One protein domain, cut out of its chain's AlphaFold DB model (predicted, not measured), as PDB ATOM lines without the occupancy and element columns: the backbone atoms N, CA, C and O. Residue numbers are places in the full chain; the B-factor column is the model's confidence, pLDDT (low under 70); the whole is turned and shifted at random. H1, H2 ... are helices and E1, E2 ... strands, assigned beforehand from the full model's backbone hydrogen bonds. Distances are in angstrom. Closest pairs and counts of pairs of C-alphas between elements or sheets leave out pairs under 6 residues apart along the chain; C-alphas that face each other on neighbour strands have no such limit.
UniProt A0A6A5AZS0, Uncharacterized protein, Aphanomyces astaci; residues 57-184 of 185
ATOM      1  N   TRP A  57    -274.745-233.406-215.759       55.81
ATOM      2  CA  TRP A  57    -275.182-232.488-214.715       55.81
ATOM      3  C   TRP A  57    -275.477-231.072-215.208       55.81
ATOM      4  O   TRP A  57    -276.494-230.516-214.815       55.81
ATOM      5  N   SER A  58    -274.673-230.495-216.108       61.12
ATOM      6  CA  SER A  58    -274.967-229.153-216.627       61.12
ATOM      7  C   SER A  58    -276.194-229.133-217.539       61.12
ATOM      8  O   SER A  58    -276.917-228.143-217.574       61.12
ATOM      9  N   LYS A  59    -276.495-230.241-218.228       67.38
ATOM     10  CA  LYS A  59    -277.752-230.380-218.984       67.38
ATOM     11  C   LYS A  59    -278.956-230.521-218.054       67.38
ATOM     12  O   LYS A  59    -279.984-229.907-218.318       67.38
ATOM     13  N   TYR A  60    -278.817-231.295-216.976       61.16
ATOM     14  CA  TYR A  60    -279.868-231.443-215.968       61.16
ATOM     15  C   TYR A  60    -280.142-230.136-215.231       61.16
ATOM     16  O   TYR A  60    -281.294-229.746-215.147       61.16
ATOM     17  N   ALA A  61    -279.112-229.415-214.793       60.66
ATOM     18  CA  ALA A  61    -279.271-228.130-214.121       60.66
ATOM     19  C   ALA A  61    -280.000-227.092-214.987       60.66
ATOM     20  O   ALA A  61    -280.865-226.373-214.499       60.66
ATOM     21  N   VAL A  62    -279.696-227.046-216.289       64.69
ATOM     22  CA  VAL A  62    -280.418-226.186-217.242       64.69
ATOM     23  C   VAL A  62    -281.871-226.640-217.410       64.69
ATOM     24  O   VAL A  62    -282.761-225.800-217.478       64.69
ATOM     25  N   ALA A  63    -282.123-227.950-217.465       65.12
ATOM     26  CA  ALA A  63    -283.473-228.496-217.608       65.12
ATOM     27  C   ALA A  63    -284.337-228.311-216.347       65.12
ATOM     28  O   ALA A  63    -285.548-228.150-216.460       65.12
ATOM     29  N   LEU A  64    -283.715-228.342-215.168       66.88
ATOM     30  CA  LEU A  64    -284.368-228.211-213.864       66.88
ATOM     31  C   LEU A  64    -284.418-226.759-213.362       66.88
ATOM     32  O   LEU A  64    -285.144-226.472-212.420       66.88
ATOM     33  N   ASN A  65    -283.721-225.838-214.040       68.12
ATOM     34  CA  ASN A  65    -283.570-224.434-213.650       68.12
ATOM     35  C   ASN A  65    -282.894-224.244-212.274       68.12
ATOM     36  O   ASN A  65    -283.183-223.294-211.553       68.12
ATOM     37  N   ASP A  66    -281.944-225.120-211.943       80.62
ATOM     38  CA  ASP A  66    -281.243-225.142-210.651       80.62
ATOM     39  C   ASP A  66    -279.990-224.248-210.637       80.62
ATOM     40  O   ASP A  66    -279.050-224.493-209.886       80.62
ATOM     41  N   ILE A  67    -279.908-223.231-211.499       84.50
ATOM     42  CA  ILE A  67    -278.757-222.317-211.518       84.50
ATOM     43  C   ILE A  67    -278.974-221.232-210.463       84.50
ATOM     44  O   ILE A  67    -279.886-220.419-210.586       84.50
ATOM     45  N   GLU A  68    -278.103-221.194-209.456       84.81
ATOM     46  CA  GLU A  68    -278.148-220.194-208.386       84.81
ATOM     47  C   GLU A  68    -277.307-218.966-208.739       84.81
ATOM     48  O   GLU A  68    -277.778-217.830-208.669       84.81
ATOM     49  N   HIS A  69    -276.051-219.185-209.132       85.00
ATOM     50  CA  HIS A  69    -275.116-218.099-209.399       85.00
ATOM     51  C   HIS A  69    -274.205-218.407-210.585       85.00
ATOM     52  O   HIS A  69    -273.793-219.547-210.804       85.00
ATOM     53  N   VAL A  70    -273.859-217.368-211.345       86.69
ATOM     54  CA  VAL A  70    -272.872-217.444-212.427       86.69
ATOM     55  C   VAL A  70    -271.867-216.318-212.246       86.69
ATOM     56  O   VAL A  70    -272.238-215.145-212.243       86.69
ATOM     57  N   HIS A  71    -270.593-216.678-212.131       86.50
ATOM     58  CA  HIS A  71    -269.492-215.741-211.958       86.50
ATOM     59  C   HIS A  71    -268.577-215.754-213.185       86.50
ATOM     60  O   HIS A  71    -268.230-216.816-213.693       86.50
ATOM     61  N   ILE A  72    -268.171-214.582-213.679       87.81
ATOM     62  CA  ILE A  72    -267.172-214.494-214.752       87.81
ATOM     63  C   ILE A  72    -265.790-214.489-214.100       87.81
ATOM     64  O   ILE A  72    -265.354-213.453-213.612       87.81
ATOM     65  N   ASP A  73    -265.113-215.633-214.135       85.62
ATOM     66  CA  ASP A  73    -263.764-215.806-213.584       85.62
ATOM     67  C   ASP A  73    -262.724-215.023-214.401       85.62
ATOM     68  O   ASP A  73    -261.958-214.206-213.891       85.62
ATOM     69  N   SER A  74    -262.708-215.244-215.716       82.81
ATOM     70  CA  SER A  74    -261.652-214.706-216.570       82.81
ATOM     71  C   SER A  74    -262.097-214.535-218.019       82.81
ATOM     72  O   SER A  74    -263.147-215.013-218.458       82.81
ATOM     73  N   HIS A  75    -261.283-213.821-218.798       84.94
ATOM     74  CA  HIS A  75    -261.457-213.706-220.240       84.94
ATOM     75  C   HIS A  75    -260.151-214.031-220.959       84.94
ATOM     76  O   HIS A  75    -259.063-213.704-220.488       84.94
ATOM     77  N   LYS A  76    -260.258-214.655-222.133       83.12
ATOM     78  CA  LYS A  76    -259.108-214.962-222.986       83.12
ATOM     79  C   LYS A  76    -259.383-214.629-224.444       83.12
ATOM     80  O   LYS A  76    -260.506-214.760-224.934       83.12
ATOM     81  N   ILE A  77    -258.332-214.226-225.153       82.94
ATOM     82  CA  ILE A  77    -258.371-214.022-226.601       82.94
ATOM     83  C   ILE A  77    -258.076-215.364-227.280       82.94
ATOM     84  O   ILE A  77    -256.976-215.903-227.169       82.94
ATOM     85  N   VAL A  78    -259.064-215.908-227.984       80.44
ATOM     86  CA  VAL A  78    -258.997-217.187-228.699       80.44
ATOM     87  C   VAL A  78    -258.866-216.930-230.195       80.44
ATOM     88  O   VAL A  78    -259.637-216.160-230.765       80.44
ATOM     89  N   LYS A  79    -257.916-217.594-230.854       78.25
ATOM     90  CA  LYS A  79    -257.800-217.573-232.319       78.25
ATOM     91  C   LYS A  79    -258.811-218.549-232.921       78.25
ATOM     92  O   LYS A  79    -258.844-219.710-232.525       78.25
ATOM     93  N   CYS A  80    -259.624-218.095-233.869       68.38
ATOM     94  CA  CYS A  80    -260.489-218.990-234.631       68.38
ATOM     95  C   CYS A  80    -259.642-219.809-235.610       68.38
ATOM     96  O   CYS A  80    -258.849-219.245-236.364       68.38
ATOM     97  N   ALA A  81    -259.828-221.131-235.603       65.56
ATOM     98  CA  ALA A  81    -259.162-222.035-236.539       65.56
ATOM     99  C   ALA A  81    -259.649-221.822-237.987       65.56
ATOM    100  O   ALA A  81    -258.861-221.925-238.923       65.56
ATOM    101  N   ASP A  82    -260.921-221.442-238.148       62.41
ATOM    102  CA  ASP A  82    -261.625-221.486-239.437       62.41
ATOM    103  C   ASP A  82    -261.489-220.203-240.274       62.41
ATOM    104  O   ASP A  82    -261.860-220.174-241.443       62.41
ATOM    105  N   ALA A  83    -260.932-219.128-239.709       57.75
ATOM    106  CA  ALA A  83    -260.766-217.857-240.407       57.75
ATOM    107  C   ALA A  83    -259.348-217.327-240.212       57.75
ATOM    108  O   ALA A  83    -258.924-217.035-239.090       57.75
ATOM    109  N   ARG A  84    -258.612-217.160-241.321       55.09
ATOM    110  CA  ARG A  84    -257.274-216.555-241.328       55.09
ATOM    111  C   ARG A  84    -257.333-215.212-240.578       55.09
ATOM    112  O   ARG A  84    -257.815-214.223-241.115       55.09
ATOM    113  N   ARG A  85    -256.774-215.189-239.359       57.78
ATOM    114  CA  ARG A  85    -256.503-214.010-238.504       57.78
ATOM    115  C   ARG A  85    -257.657-213.427-237.677       57.78
ATOM    116  O   ARG A  85    -257.495-212.335-237.135       57.78
ATOM    117  N   LEU A  86    -258.776-214.126-237.494       68.94
ATOM    118  CA  LEU A  86    -259.809-213.638-236.573       68.94
ATOM    119  C   LEU A  86    -259.595-214.184-235.157       68.94
ATOM    120  O   LEU A  86    -259.666-215.386-234.908       68.94
ATOM    121  N   SER A  87    -259.336-213.268-234.226       73.88
ATOM    122  CA  SER A  87    -259.306-213.532-232.789       73.88
ATOM    123  C   SER A  87    -260.629-213.082-232.163       73.88
ATOM    124  O   SER A  87    -261.176-212.041-232.530       73.88
ATOM    125  N   THR A  88    -261.149-213.858-231.218       80.25
ATOM    126  CA  THR A  88    -262.381-213.569-230.480       80.25
ATOM    127  C   THR A  88    -262.131-213.596-228.979       80.25
ATOM    128  O   THR A  88    -261.197-214.240-228.514       80.25
ATOM    129  N   VAL A  89    -262.962-212.897-228.210       83.75
ATOM    130  CA  VAL A  89    -262.908-212.932-226.746       83.75
ATOM    131  C   VAL A  89    -263.849-214.028-226.258       83.75
ATOM    132  O   VAL A  89    -265.008-214.076-226.675       83.75
ATOM    133  N   ALA A  90    -263.351-214.901-225.388       85.81
ATOM    134  CA  ALA A  90    -264.141-215.902-224.685       85.81
ATOM    135  C   ALA A  90    -264.058-215.662-223.175       85.81
ATOM    136  O   ALA A  90    -262.971-215.416-222.654       85.81
ATOM    137  N   TYR A  91    -265.200-215.743-222.501       87.38
ATOM    138  CA  TYR A  91    -265.316-215.699-221.049       87.38
ATOM    139  C   TYR A  91    -265.299-217.116-220.489       87.38
ATOM    140  O   TYR A  91    -265.952-218.003-221.043       87.38
ATOM    141  N   SER A  92    -264.557-217.314-219.409       86.75
ATOM    142  CA  SER A  92    -264.683-218.476-218.534       86.75
ATOM    143  C   SER A  92    -265.674-218.106-217.438       86.75
ATOM    144  O   SER A  92    -265.520-217.066-216.796       86.75
ATOM    145  N   MET A  93    -266.722-218.907-217.287       87.69
ATOM    146  CA  MET A  93    -267.793-218.662-216.331       87.69
ATOM    147  C   MET A  93    -267.931-219.849-215.394       87.69
ATOM    148  O   MET A  93    -268.092-220.986-215.839       87.69
ATOM    149  N   ASP A  94    -267.911-219.549-214.112       89.31
ATOM    150  CA  ASP A  94    -268.104-220.478-213.018       89.31
ATOM    151  C   ASP A  94    -269.588-220.537-212.677       89.31
ATOM    152  O   ASP A  94    -270.225-219.502-212.468       89.31
ATOM    153  N   VAL A  95    -270.147-221.745-212.653       86.06
ATOM    154  CA  VAL A  95    -271.574-221.962-212.418       86.06
ATOM    155  C   VAL A  95    -271.782-222.676-211.091       86.06
ATOM    156  O   VAL A  95    -271.208-223.736-210.824       86.06
ATOM    157  N   TYR A  96    -272.638-222.080-210.270       86.12
ATOM    158  CA  TYR A  96    -273.046-222.562-208.962       86.12
ATOM    159  C   TYR A  96    -274.509-222.975-209.043       86.12
ATOM    160  O   TYR A  96    -275.358-222.211-209.512       86.12
ATOM    161  N   LEU A  97    -274.783-224.207-208.631       85.12
ATOM    162  CA  LEU A  97    -276.127-224.756-208.618       85.12
ATOM    163  C   LEU A  97    -276.770-224.539-207.257       85.12
ATOM    164  O   LEU A  97    -276.076-224.568-206.240       85.12
ATOM    165  N   ALA A  98    -278.087-224.365-207.266       79.56
ATOM    166  CA  ALA A  98    -278.896-224.304-206.067       79.56
ATOM    167  C   ALA A  98    -278.791-225.653-205.357       79.56
ATOM    168  O   ALA A  98    -279.270-226.677-205.847       79.56
ATOM    169  N   VAL A  99    -278.126-225.665-204.207       71.88
ATOM    170  CA  VAL A  99    -278.079-226.854-203.360       71.88
ATOM    171  C   VAL A  99    -279.213-226.738-202.353       71.88
ATOM    172  O   VAL A  99    -279.331-225.727-201.662       71.88
ATOM    173  N   ALA A 100    -280.051-227.768-202.264       62.81
ATOM    174  CA  ALA A 100    -281.066-227.883-201.224       62.81
ATOM    175  C   ALA A 100    -280.384-228.140-199.867       62.81
ATOM    176  O   ALA A 100    -280.353-229.270-199.387       62.81
ATOM    177  N   GLU A 101    -279.777-227.116-199.265       59.94
ATOM    178  CA  GLU A 101    -279.135-227.239-197.955       59.94
ATOM    179  C   GLU A 101    -280.006-226.673-196.835       59.94
ATOM    180  O   GLU A 101    -280.669-225.641-196.949       59.94
ATOM    181  N   LEU A 102    -280.005-227.424-195.736       54.66
ATOM    182  CA  LEU A 102    -280.778-227.268-194.509       54.66
ATOM    183  C   LEU A 102    -280.382-225.998-193.732       54.66
ATOM    184  O   LEU A 102    -279.778-226.073-192.667       54.66
ATOM    185  N   GLY A 103    -280.728-224.822-194.256       54.88
ATOM    186  CA  GLY A 103    -280.724-223.562-193.504       54.88
ATOM    187  C   GLY A 103    -279.355-222.939-193.213       54.88
ATOM    188  O   GLY A 103    -279.295-221.989-192.437       54.88
ATOM    189  N   ILE A 104    -278.270-223.420-193.830       58.38
ATOM    190  CA  ILE A 104    -276.956-222.765-193.772       58.38
ATOM    191  C   ILE A 104    -276.763-221.996-195.079       58.38
ATOM    192  O   ILE A 104    -276.609-222.585-196.144       58.38
ATOM    193  N   TYR A 105    -276.834-220.667-195.002       62.19
ATOM    194  CA  TYR A 105    -276.559-219.801-196.143       62.19
ATOM    195  C   TYR A 105    -275.044-219.659-196.309       62.19
ATOM    196  O   TYR A 105    -274.420-218.810-195.673       62.19
ATOM    197  N   ASP A 106    -274.459-220.496-197.161       68.88
ATOM    198  CA  ASP A 106    -273.083-220.320-197.612       68.88
ATOM    199  C   ASP A 106    -273.052-219.388-198.822       68.88
ATOM    200  O   ASP A 106    -273.643-219.665-199.868       68.88
ATOM    201  N   HIS A 107    -272.342-218.267-198.692       75.38
ATOM    202  CA  HIS A 107    -272.168-217.330-199.795       75.38
ATOM    203  C   HIS A 107    -271.396-218.010-200.939       75.38
ATOM    204  O   HIS A 107    -270.378-218.659-200.713       75.38
ATOM    205  N   TRP A 108    -271.832-217.834-202.189       74.56
ATOM    206  CA  TRP A 108    -271.220-218.501-203.351       74.56
ATOM    207  C   TRP A 108    -269.704-218.256-203.476       74.56
ATOM    208  O   TRP A 108    -268.996-219.100-204.013       74.56
ATOM    209  N   THR A 109    -269.176-217.153-202.930       77.50
ATOM    210  CA  THR A 109    -267.729-216.849-202.939       77.50
ATOM    211  C   THR A 109    -266.875-217.796-202.098       77.50
ATOM    212  O   THR A 109    -265.668-217.845-202.309       77.50
ATOM    213  N   SER A 110    -267.447-218.488-201.107       80.19
ATOM    214  CA  SER A 110    -266.725-219.487-200.303       80.19
ATOM    215  C   SER A 110    -266.886-220.907-200.842       80.19
ATOM    216  O   SER A 110    -266.215-221.821-200.365       80.19
ATOM    217  N   ARG A 111    -267.759-221.100-201.835       80.25
ATOM    218  CA  ARG A 111    -268.036-222.397-202.448       80.25
ATOM    219  C   ARG A 111    -267.156-222.616-203.674       80.25
ATOM    220  O   ARG A 111    -266.758-221.680-204.359       80.25
ATOM    221  N   GLN A 112    -266.874-223.882-203.969       82.44
ATOM    222  CA  GLN A 112    -266.259-224.257-205.239       82.44
ATOM    223  C   GLN A 112    -267.345-224.287-206.330       82.44
ATOM    224  O   GLN A 112    -268.456-224.756-206.060       82.44
ATOM    225  N   PRO A 113    -267.067-223.811-207.557       85.19
ATOM    226  CA  PRO A 113    -268.028-223.921-208.645       85.19
ATOM    227  C   PRO A 113    -268.326-225.383-208.972       85.19
ATOM    228  O   PRO A 113    -267.435-226.233-208.967       85.19
ATOM    229  N   HIS A 114    -269.585-225.668-209.305       85.19
ATOM    230  CA  HIS A 114    -270.016-227.021-209.659       85.19
ATOM    231  C   HIS A 114    -269.460-227.428-211.023       85.19
ATOM    232  O   HIS A 114    -269.095-228.582-211.250       85.19
ATOM    233  N   TYR A 115    -269.404-226.472-211.947       83.12
ATOM    234  CA  TYR A 115    -268.731-226.633-213.223       83.12
ATOM    235  C   TYR A 115    -268.355-225.277-213.812       83.12
ATOM    236  O   TYR A 115    -268.914-224.239-213.457       83.12
ATOM    237  N   GLN A 116    -267.419-225.313-214.756       85.19
ATOM    238  CA  GLN A 116    -266.982-224.148-215.506       85.19
ATOM    239  C   GLN A 116    -267.370-224.302-216.977       85.19
ATOM    240  O   GLN A 116    -267.195-225.366-217.578       85.19
ATOM    241  N   VAL A 117    -267.899-223.233-217.566       84.88
ATOM    242  CA  VAL A 117    -268.241-223.158-218.989       84.88
ATOM    243  C   VAL A 117    -267.469-222.045-219.671       84.88
ATOM    244  O   VAL A 117    -267.013-221.090-219.048       84.88
ATOM    245  N   GLN A 118    -267.330-222.164-220.987       85.44
ATOM    246  CA  GLN A 118    -266.691-221.145-221.799       85.44
ATOM    247  C   GLN A 118    -267.613-220.695-222.922       85.44
ATOM    248  O   GLN A 118    -268.037-221.502-223.751       85.44
ATOM    249  N   HIS A 119    -267.860-219.388-222.980       85.06
ATOM    250  CA  HIS A 119    -268.724-218.773-223.981       85.06
ATOM    251  C   HIS A 119    -268.029-217.608-224.668       85.06
ATOM    252  O   HIS A 119    -267.244-216.878-224.059       85.06
ATOM    253  N   ARG A 120    -268.308-217.410-225.960       85.50
ATOM    254  CA  ARG A 120    -267.789-216.239-226.668       85.50
ATOM    255  C   ARG A 120    -268.508-214.992-226.172       85.50
ATOM    256  O   ARG A 120    -269.689-215.030-225.828       85.50
ATOM    257  N   TYR A 121    -267.819-213.858-226.243       84.31
ATOM    258  CA  TYR A 121    -268.419-212.543-226.025       84.31
ATOM    259  C   TYR A 121    -269.687-212.346-226.874       84.31
ATOM    260  O   TYR A 121    -270.685-211.823-226.383       84.31
ATOM    261  N   SER A 122    -269.653-212.788-228.140       83.25
ATOM    262  CA  SER A 122    -270.796-212.709-229.058       83.25
ATOM    263  C   SER A 122    -272.017-213.433-228.512       83.25
ATOM    264  O   SER A 122    -273.104-212.873-228.535       83.25
ATOM    265  N   ASP A 123    -271.826-214.636-227.978       86.44
ATOM    266  CA  ASP A 123    -272.915-215.503-227.534       86.44
ATOM    267  C   ASP A 123    -273.594-214.895-226.303       86.44
ATOM    268  O   ASP A 123    -274.815-214.803-226.234       86.44
ATOM    269  N   CYS A 124    -272.787-214.373-225.375       84.94
ATOM    270  CA  CYS A 124    -273.265-213.694-224.173       84.94
ATOM    271  C   CYS A 124    -274.031-212.407-224.514       84.94
ATOM    272  O   CYS A 124    -275.075-212.117-223.928       84.94
ATOM    273  N   ARG A 125    -273.536-211.642-225.498       84.69
ATOM    274  CA  ARG A 125    -274.218-210.442-225.995       84.69
ATOM    275  C   ARG A 125    -275.551-210.795-226.651       84.69
ATOM    276  O   ARG A 125    -276.539-210.117-226.389       84.69
ATOM    277  N   THR A 126    -275.584-211.837-227.480       86.19
ATOM    278  CA  THR A 126    -276.811-212.313-228.130       86.19
ATOM    279  C   THR A 126    -277.836-212.778-227.102       86.19
ATOM    280  O   THR A 126    -278.992-212.380-227.194       86.19
ATOM    281  N   LEU A 127    -277.416-213.536-226.083       86.56
ATOM    282  CA  LEU A 127    -278.291-213.957-224.987       86.56
ATOM    283  C   LEU A 127    -278.918-212.752-224.279       86.56
ATOM    284  O   LEU A 127    -280.132-212.702-224.110       86.56
ATOM    285  N   ARG A 128    -278.108-211.752-223.916       85.12
ATOM    286  CA  ARG A 128    -278.609-210.530-223.275       85.12
ATOM    287  C   ARG A 128    -279.643-209.813-224.143       85.12
ATOM    288  O   ARG A 128    -280.682-209.416-223.632       85.12
ATOM    289  N   LEU A 129    -279.352-209.636-225.432       84.88
ATOM    290  CA  LEU A 129    -280.281-208.991-226.360       84.88
ATOM    291  C   LEU A 129    -281.586-209.779-226.466       84.88
ATOM    292  O   LEU A 129    -282.647-209.181-226.361       84.88
ATOM    293  N   SER A 130    -281.510-211.107-226.575       85.62
ATOM    294  CA  SER A 130    -282.694-211.966-226.601       85.62
ATOM    295  C   SER A 130    -283.539-211.810-225.339       85.62
ATOM    296  O   SER A 130    -284.751-211.696-225.453       85.62
ATOM    297  N   LEU A 131    -282.925-211.763-224.151       83.19
ATOM    298  CA  LEU A 131    -283.653-211.567-222.893       83.19
ATOM    299  C   LEU A 131    -284.351-210.204-222.845       83.19
ATOM    300  O   LEU A 131    -285.517-210.133-222.468       83.19
ATOM    301  N   ILE A 132    -283.664-209.138-223.259       81.75
ATOM    302  CA  ILE A 132    -284.247-207.792-223.337       81.75
ATOM    303  C   ILE A 132    -285.447-207.798-224.286       81.75
ATOM    304  O   ILE A 132    -286.523-207.339-223.912       81.75
ATOM    305  N   THR A 133    -285.277-208.344-225.491       83.50
ATOM    306  CA  THR A 133    -286.344-208.420-226.491       83.50
ATOM    307  C   THR A 133    -287.526-209.240-225.980       83.50
ATOM    308  O   THR A 133    -288.651-208.770-226.065       83.50
ATOM    309  N   SER A 134    -287.294-210.397-225.355       82.31
ATOM    310  CA  SER A 134    -288.372-211.220-224.796       82.31
ATOM    311  C   SER A 134    -289.142-210.521-223.674       82.31
ATOM    312  O   SER A 134    -290.364-210.630-223.630       82.31
ATOM    313  N   VAL A 135    -288.462-209.779-222.789       77.62
ATOM    314  CA  VAL A 135    -289.135-208.987-221.743       77.62
ATOM    315  C   VAL A 135    -289.985-207.877-222.366       77.62
ATOM    316  O   VAL A 135    -291.124-207.681-221.949       77.62
ATOM    317  N   LEU A 136    -289.466-207.186-223.384       76.94
ATOM    318  CA  LEU A 136    -290.193-206.121-224.083       76.94
ATOM    319  C   LEU A 136    -291.395-206.649-224.882       76.94
ATOM    320  O   LEU A 136    -292.446-206.009-224.896       76.94
ATOM    321  N   ASP A 137    -291.257-207.808-225.526       76.56
ATOM    322  CA  ASP A 137    -292.316-208.415-226.334       76.56
ATOM    323  C   ASP A 137    -293.442-208.991-225.468       76.56
ATOM    324  O   ASP A 137    -294.617-208.792-225.779       76.56
ATOM    325  N   ALA A 138    -293.099-209.670-224.369       70.94
ATOM    326  CA  ALA A 138    -294.076-210.261-223.456       70.94
ATOM    327  C   ALA A 138    -294.810-209.213-222.606       70.94
ATOM    328  O   ALA A 138    -295.955-209.431-222.209       70.94
ATOM    329  N   HIS A 139    -294.170-208.075-222.330       64.25
ATOM    330  CA  HIS A 139    -294.677-207.072-221.396       64.25
ATOM    331  C   HIS A 139    -294.568-205.659-221.965       64.25
ATOM    332  O   HIS A 139    -293.923-204.777-221.396       64.25
ATOM    333  N   ARG A 140    -295.254-205.440-223.092       64.12
ATOM    334  CA  ARG A 140    -295.444-204.100-223.673       64.12
ATOM    335  C   ARG A 140    -296.114-203.132-222.697       64.12
ATOM    336  O   ARG A 140    -295.802-201.944-222.705       64.12
ATOM    337  N   ASP A 141    -296.980-203.655-221.832       62.84
ATOM    338  CA  ASP A 141    -297.604-202.891-220.762       62.84
ATOM    339  C   ASP A 141    -296.635-202.780-219.577       62.84
ATOM    340  O   ASP A 141    -296.448-203.710-218.790       62.84
ATOM    341  N   GLN A 142    -296.015-201.606-219.439       62.25
ATOM    342  CA  GLN A 142    -295.041-201.256-218.395       62.25
ATOM    343  C   GLN A 142    -295.634-201.218-216.970       62.25
ATOM    344  O   GLN A 142    -295.073-200.576-216.087       62.25
ATOM    345  N   SER A 143    -296.776-201.853-216.709       67.94
ATOM    346  CA  SER A 143    -297.421-201.877-215.391       67.94
ATOM    347  C   SER A 143    -296.866-202.968-214.469       67.94
ATOM    348  O   SER A 143    -297.030-202.876-213.255       67.94
ATOM    349  N   CYS A 144    -296.177-203.975-215.012       80.19
ATOM    350  CA  CYS A 144    -295.598-205.060-214.226       80.19
ATOM    351  C   CYS A 144    -294.272-204.643-213.563       80.19
ATOM    352  O   CYS A 144    -293.283-204.366-214.246       80.19
ATOM    353  N   GLU A 145    -294.226-204.667-212.228       78.50
ATOM    354  CA  GLU A 145    -293.028-204.329-211.440       78.50
ATOM    355  C   GLU A 145    -291.826-205.227-211.766       78.50
ATOM    356  O   GLU A 145    -290.711-204.731-211.925       78.50
ATOM    357  N   PHE A 146    -292.045-206.529-211.986       79.06
ATOM    358  CA  PHE A 146    -290.981-207.446-212.415       79.06
ATOM    359  C   PHE A 146    -290.325-206.985-213.727       79.06
ATOM    360  O   PHE A 146    -289.103-206.999-213.862       79.06
ATOM    361  N   CYS A 147    -291.127-206.509-214.680       72.62
ATOM    362  CA  CYS A 147    -290.642-206.097-215.996       72.62
ATOM    363  C   CYS A 147    -289.891-204.772-215.931       72.62
ATOM    364  O   CYS A 147    -288.852-204.636-216.574       72.62
ATOM    365  N   LYS A 148    -290.358-203.829-215.103       76.31
ATOM    366  CA  LYS A 148    -289.621-202.593-214.808       76.31
ATOM    367  C   LYS A 148    -288.267-202.901-214.180       76.31
ATOM    368  O   LYS A 148    -287.261-202.366-214.632       76.31
ATOM    369  N   CYS A 149    -288.222-203.785-213.181       80.62
ATOM    370  CA  CYS A 149    -286.974-204.196-212.541       80.62
ATOM    371  C   CYS A 149    -286.013-204.853-213.536       80.62
ATOM    372  O   CYS A 149    -284.846-204.470-213.587       80.62
ATOM    373  N   MET A 150    -286.494-205.786-214.361       77.00
ATOM    374  CA  MET A 150    -285.675-206.455-215.378       77.00
ATOM    375  C   MET A 150    -285.170-205.480-216.445       77.00
ATOM    376  O   MET A 150    -283.987-205.492-216.781       77.00
ATOM    377  N   PHE A 151    -286.033-204.599-216.952       75.75
ATOM    378  CA  PHE A 151    -285.640-203.570-217.910       75.75
ATOM    379  C   PHE A 151    -284.596-202.622-217.312       75.75
ATOM    380  O   PHE A 151    -283.538-202.423-217.906       75.75
ATOM    381  N   ASN A 152    -284.838-202.108-216.103       77.88
ATOM    382  CA  ASN A 152    -283.895-201.245-215.396       77.88
ATOM    383  C   ASN A 152    -282.563-201.958-215.152       77.88
ATOM    384  O   ASN A 152    -281.516-201.378-215.406       77.88
ATOM    385  N   PHE A 153    -282.572-203.234-214.763       79.88
ATOM    386  CA  PHE A 153    -281.354-204.033-214.643       79.88
ATOM    387  C   PHE A 153    -280.580-204.090-215.971       79.88
ATOM    388  O   PHE A 153    -279.371-203.852-216.018       79.88
ATOM    389  N   PHE A 154    -281.267-204.328-217.089       72.62
ATOM    390  CA  PHE A 154    -280.621-204.350-218.398       72.62
ATOM    391  C   PHE A 154    -280.168-202.974-218.909       72.62
ATOM    392  O   PHE A 154    -279.257-202.912-219.737       72.62
ATOM    393  N   VAL A 155    -280.748-201.875-218.443       71.06
ATOM    394  CA  VAL A 155    -280.290-200.526-218.806       71.06
ATOM    395  C   VAL A 155    -279.134-200.081-217.907       71.06
ATOM    396  O   VAL A 155    -278.129-199.577-218.405       71.06
ATOM    397  N   SER A 156    -279.230-200.313-216.596       73.06
ATOM    398  CA  SER A 156    -278.269-199.842-215.592       73.06
ATOM    399  C   SER A 156    -276.941-200.596-215.600       73.06
ATOM    400  O   SER A 156    -275.924-200.019-215.226       73.06
ATOM    401  N   PHE A 157    -276.919-201.861-216.031       70.25
ATOM    402  CA  PHE A 157    -275.694-202.665-216.075       70.25
ATOM    403  C   PHE A 157    -275.206-202.845-217.512       70.25
ATOM    404  O   PHE A 157    -275.464-203.905-218.088       70.25
ATOM    405  N   PRO A 158    -274.528-201.858-218.133       65.94
ATOM    406  CA  PRO A 158    -274.075-201.975-219.513       65.94
ATOM    407  C   PRO A 158    -273.208-203.223-219.683       65.94
ATOM    408  O   PRO A 158    -272.301-203.488-218.892       65.94
ATOM    409  N   PHE A 159    -273.495-204.008-220.724       68.06
ATOM    410  CA  PHE A 159    -272.658-205.158-221.049       68.06
ATOM    411  C   PHE A 159    -271.229-204.668-221.333       68.06
ATOM    412  O   PHE A 159    -271.090-203.613-221.966       68.06
ATOM    413  N   PRO A 160    -270.176-205.385-220.894       69.69
ATOM    414  CA  PRO A 160    -268.801-204.937-221.075       69.69
ATOM    415  C   PRO A 160    -268.549-204.499-222.518       69.69
ATOM    416  O   PRO A 160    -268.861-205.239-223.452       69.69
ATOM    417  N   LYS A 161    -268.009-203.290-222.718       64.69
ATOM    418  CA  LYS A 161    -267.685-202.814-224.067       64.69
ATOM    419  C   LYS A 161    -266.721-203.805-224.714       64.69
ATOM    420  O   LYS A 161    -265.744-204.239-224.098       64.69
ATOM    421  N   ARG A 162    -266.994-204.166-225.970       64.38
ATOM    422  CA  ARG A 162    -266.095-205.021-226.747       64.38
ATOM    423  C   ARG A 162    -264.732-204.335-226.797       64.38
ATOM    424  O   ARG A 162    -264.637-203.208-227.279       64.38
ATOM    425  N   TRP A 163    -263.693-205.021-226.330       59.53
ATOM    426  CA  TRP A 163    -262.322-204.560-226.528       59.53
ATOM    427  C   TRP A 163    -262.109-204.277-228.025       59.53
ATOM    428  O   TRP A 163    -262.533-205.104-228.845       59.53
ATOM    429  N   PRO A 164    -261.515-203.128-228.406       59.47
ATOM    430  CA  PRO A 164    -261.388-202.738-229.805       59.47
ATOM    431  C   PRO A 164    -260.817-203.888-230.635       59.47
ATOM    432  O   PRO A 164    -259.768-204.435-230.289       59.47
ATOM    433  N   LYS A 165    -261.495-204.264-231.734       59.22
ATOM    434  CA  LYS A 165    -261.050-205.359-232.625       59.22
ATOM    435  C   LYS A 165    -259.582-205.173-233.034       59.22
ATOM    436  O   LYS A 165    -258.843-206.149-233.100       59.22
ATOM    437  N   VAL A 166    -259.173-203.915-233.232       57.44
ATOM    438  CA  VAL A 166    -257.794-203.514-233.533       57.44
ATOM    439  C   VAL A 166    -256.842-203.973-232.431       57.44
ATOM    440  O   VAL A 166    -255.908-204.698-232.733       57.44
ATOM    441  N   LEU A 167    -257.110-203.660-231.160       58.31
ATOM    442  CA  LEU A 167    -256.252-204.062-230.038       58.31
ATOM    443  C   LEU A 167    -256.200-205.585-229.858       58.31
ATOM    444  O   LEU A 167    -255.130-206.148-229.645       58.31
ATOM    445  N   VAL A 168    -257.331-206.274-230.023       60.66
ATOM    446  CA  VAL A 168    -257.398-207.746-229.944       60.66
ATOM    447  C   VAL A 168    -256.542-208.417-231.033       60.66
ATOM    448  O   VAL A 168    -256.009-209.508-230.824       60.66
ATOM    449  N   GLN A 169    -256.390-207.777-232.195       62.28
ATOM    450  CA  GLN A 169    -255.569-208.270-233.303       62.28
ATOM    451  C   GLN A 169    -254.108-207.807-233.227       62.28
ATOM    452  O   GLN A 169    -253.213-208.570-233.594       62.28
ATOM    453  N   THR A 170    -253.848-206.587-232.752       60.19
ATOM    454  CA  THR A 170    -252.510-205.989-232.756       60.19
ATOM    455  C   THR A 170    -251.691-206.400-231.544       60.19
ATOM    456  O   THR A 170    -250.522-206.726-231.720       60.19
ATOM    457  N   VAL A 171    -252.264-206.471-230.336       67.56
ATOM    458  CA  VAL A 171    -251.521-206.796-229.099       67.56
ATOM    459  C   VAL A 171    -250.735-208.115-229.206       67.56
ATOM    460  O   VAL A 171    -249.546-208.117-228.878       67.56
ATOM    461  N   PRO A 172    -251.292-209.216-229.753       68.06
ATOM    462  CA  PRO A 172    -250.519-210.440-229.972       68.06
ATOM    463  C   PRO A 172    -249.375-210.276-230.987       68.06
ATOM    464  O   PRO A 172    -248.358-210.961-230.878       68.06
ATOM    465  N   GLY A 173    -249.540-209.387-231.975       66.12
ATOM    466  CA  GLY A 173    -248.523-209.055-232.976       66.12
ATOM    467  C   GLY A 173    -247.388-208.192-232.420       66.12
ATOM    468  O   GLY A 173    -246.226-208.433-232.730       66.12
ATOM    469  N   TRP A 174    -247.701-207.236-231.545       69.25
ATOM    470  CA  TRP A 174    -246.697-206.458-230.812       69.25
ATOM    471  C   TRP A 174    -245.916-207.339-229.835       69.25
ATOM    472  O   TRP A 174    -244.690-207.277-229.786       69.25
ATOM    473  N   HIS A 175    -246.608-208.222-229.115       71.62
ATOM    474  CA  HIS A 175    -245.977-209.174-228.204       71.62
ATOM    475  C   HIS A 175    -245.010-210.123-228.933       71.62
ATOM    476  O   HIS A 175    -243.888-210.341-228.476       71.62
ATOM    477  N   SER A 176    -245.398-210.657-230.097       72.12
ATOM    478  CA  SER A 176    -244.515-211.523-230.889       72.12
ATOM    479  C   SER A 176    -243.318-210.769-231.478       72.12
ATOM    480  O   SER A 176    -242.213-211.314-231.502       72.12
ATOM    481  N   LEU A 177    -243.505-209.509-231.890       74.19
ATOM    482  CA  LEU A 177    -242.422-208.622-232.318       74.19
ATOM    483  C   LEU A 177    -241.415-208.362-231.195       74.19
ATOM    484  O   LEU A 177    -240.219-208.531-231.417       74.19
ATOM    485  N   LEU A 178    -241.882-208.024-229.990       75.44
ATOM    486  CA  LEU A 178    -241.019-207.774-228.831       75.44
ATOM    487  C   LEU A 178    -240.210-209.014-228.436       75.44
ATOM    488  O   LEU A 178    -239.006-208.912-228.207       75.44
ATOM    489  N   ILE A 179    -240.838-210.194-228.419       79.69
ATOM    490  CA  ILE A 179    -240.128-211.457-228.167       79.69
ATOM    491  C   ILE A 179    -239.056-211.700-229.231       79.69
ATOM    492  O   ILE A 179    -237.961-212.148-228.901       79.69
ATOM    493  N   ARG A 180    -239.353-211.415-230.505       78.19
ATOM    494  CA  ARG A 180    -238.390-211.588-231.596       78.19
ATOM    495  C   ARG A 180    -237.207-210.633-231.460       78.19
ATOM    496  O   ARG A 180    -236.077-211.097-231.554       78.19
ATOM    497  N   CYS A 181    -237.452-209.351-231.189       76.44
ATOM    498  CA  CYS A 181    -236.385-208.372-230.968       76.44
ATOM    499  C   CYS A 181    -235.491-208.775-229.787       76.44
ATOM    500  O   CYS A 181    -234.276-208.683-229.883       76.44
ATOM    501  N   ARG A 182    -236.076-209.314-228.710       74.56
ATOM    502  CA  ARG A 182    -235.335-209.787-227.531       74.56
ATOM    503  C   ARG A 182    -234.506-211.058-227.768       74.56
ATOM    504  O   ARG A 182    -233.649-211.370-226.959       74.56
ATOM    505  N   LYS A 183    -234.787-211.818-228.830       74.88
ATOM    506  CA  LYS A 183    -234.006-213.006-229.222       74.88
ATOM    507  C   LYS A 183    -232.888-212.691-230.222       74.88
ATOM    508  O   LYS A 183    -232.097-213.579-230.517       74.88
ATOM    509  N   GLN A 184    -232.888-211.491-230.804       71.88
ATOM    510  CA  GLN A 184    -231.947-211.068-231.849       71.88
ATOM    511  C   GLN A 184    -230.914-210.038-231.369       71.88
ATOM    512  O   GLN A 184    -229.983-209.755-232.117       71.88
TER     513      GLN A 184
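Overview. This is residues 57 to 184 of the 185 residues of an uncharacterized protein of Aphanomyces astaci (UniProt A0A6A5AZS0). A narrow, strongly twisted three-stranded sheet has the helical hairpin H2 and H3 going off one way and helix H4 the other, its residues 173 to 184 sticking out; H1 lies across the strands near the sheet's far end. The printed part has 128 residues, in the order H1 E1 E2 E3 H2 H3 H4, of mixed class. The sheet, order E1 E2 E3, is antiparallel. The whole is loose, with a radius of gyration of the C-alphas of 19.8 A and spans of 64 by 40 by 26 A.

Along the chain. Find C-alpha 57 at (-275.182, -232.488, -214.715), where H1, residues 57 to 64, begins and runs 10.2 A. Next come E1, residues 67 to 79, 29.9 A, which bends by 63 degrees at residue 76; E2, 87 to 97, 31.5 A; and E3, 115 to 120, 17.0 A. H2, 121 to 138, runs 25.9 A, H3, 145 to 156, 16.0 A, and H4, 165 to 184, 29.7 A to C-alpha 184 at (-231.947, -211.068, -231.849).

Arrangement. E1, E2 and E3 form a meander, each strand the antiparallel neighbour of the one before: look at N 71 and O 94, 2.9 A, and N 93 and O 117, 2.8 A. H1 is on the sheet at a height of 9.5 A, across the strands. H2 only grazes the sheet with residues 121 to 126, and H4 with 165 to 172. H2, with residues 132 to 135 alone, touches H3; the closest C-alphas, Val 135 and Cys 147, are 6.6 A apart. H1, H2 and H3 have every O i to N i+4 pair within hydrogen-bond range, H4 14 of 16.

Size, cuts and confidence. Ser 143 and Gln 184 have the two farthest C-alphas, 68.1 A apart. The printed part has no cut; the link E2 to E3 is long. Confidence is under 70 at 45 residues, among them 158 to 174.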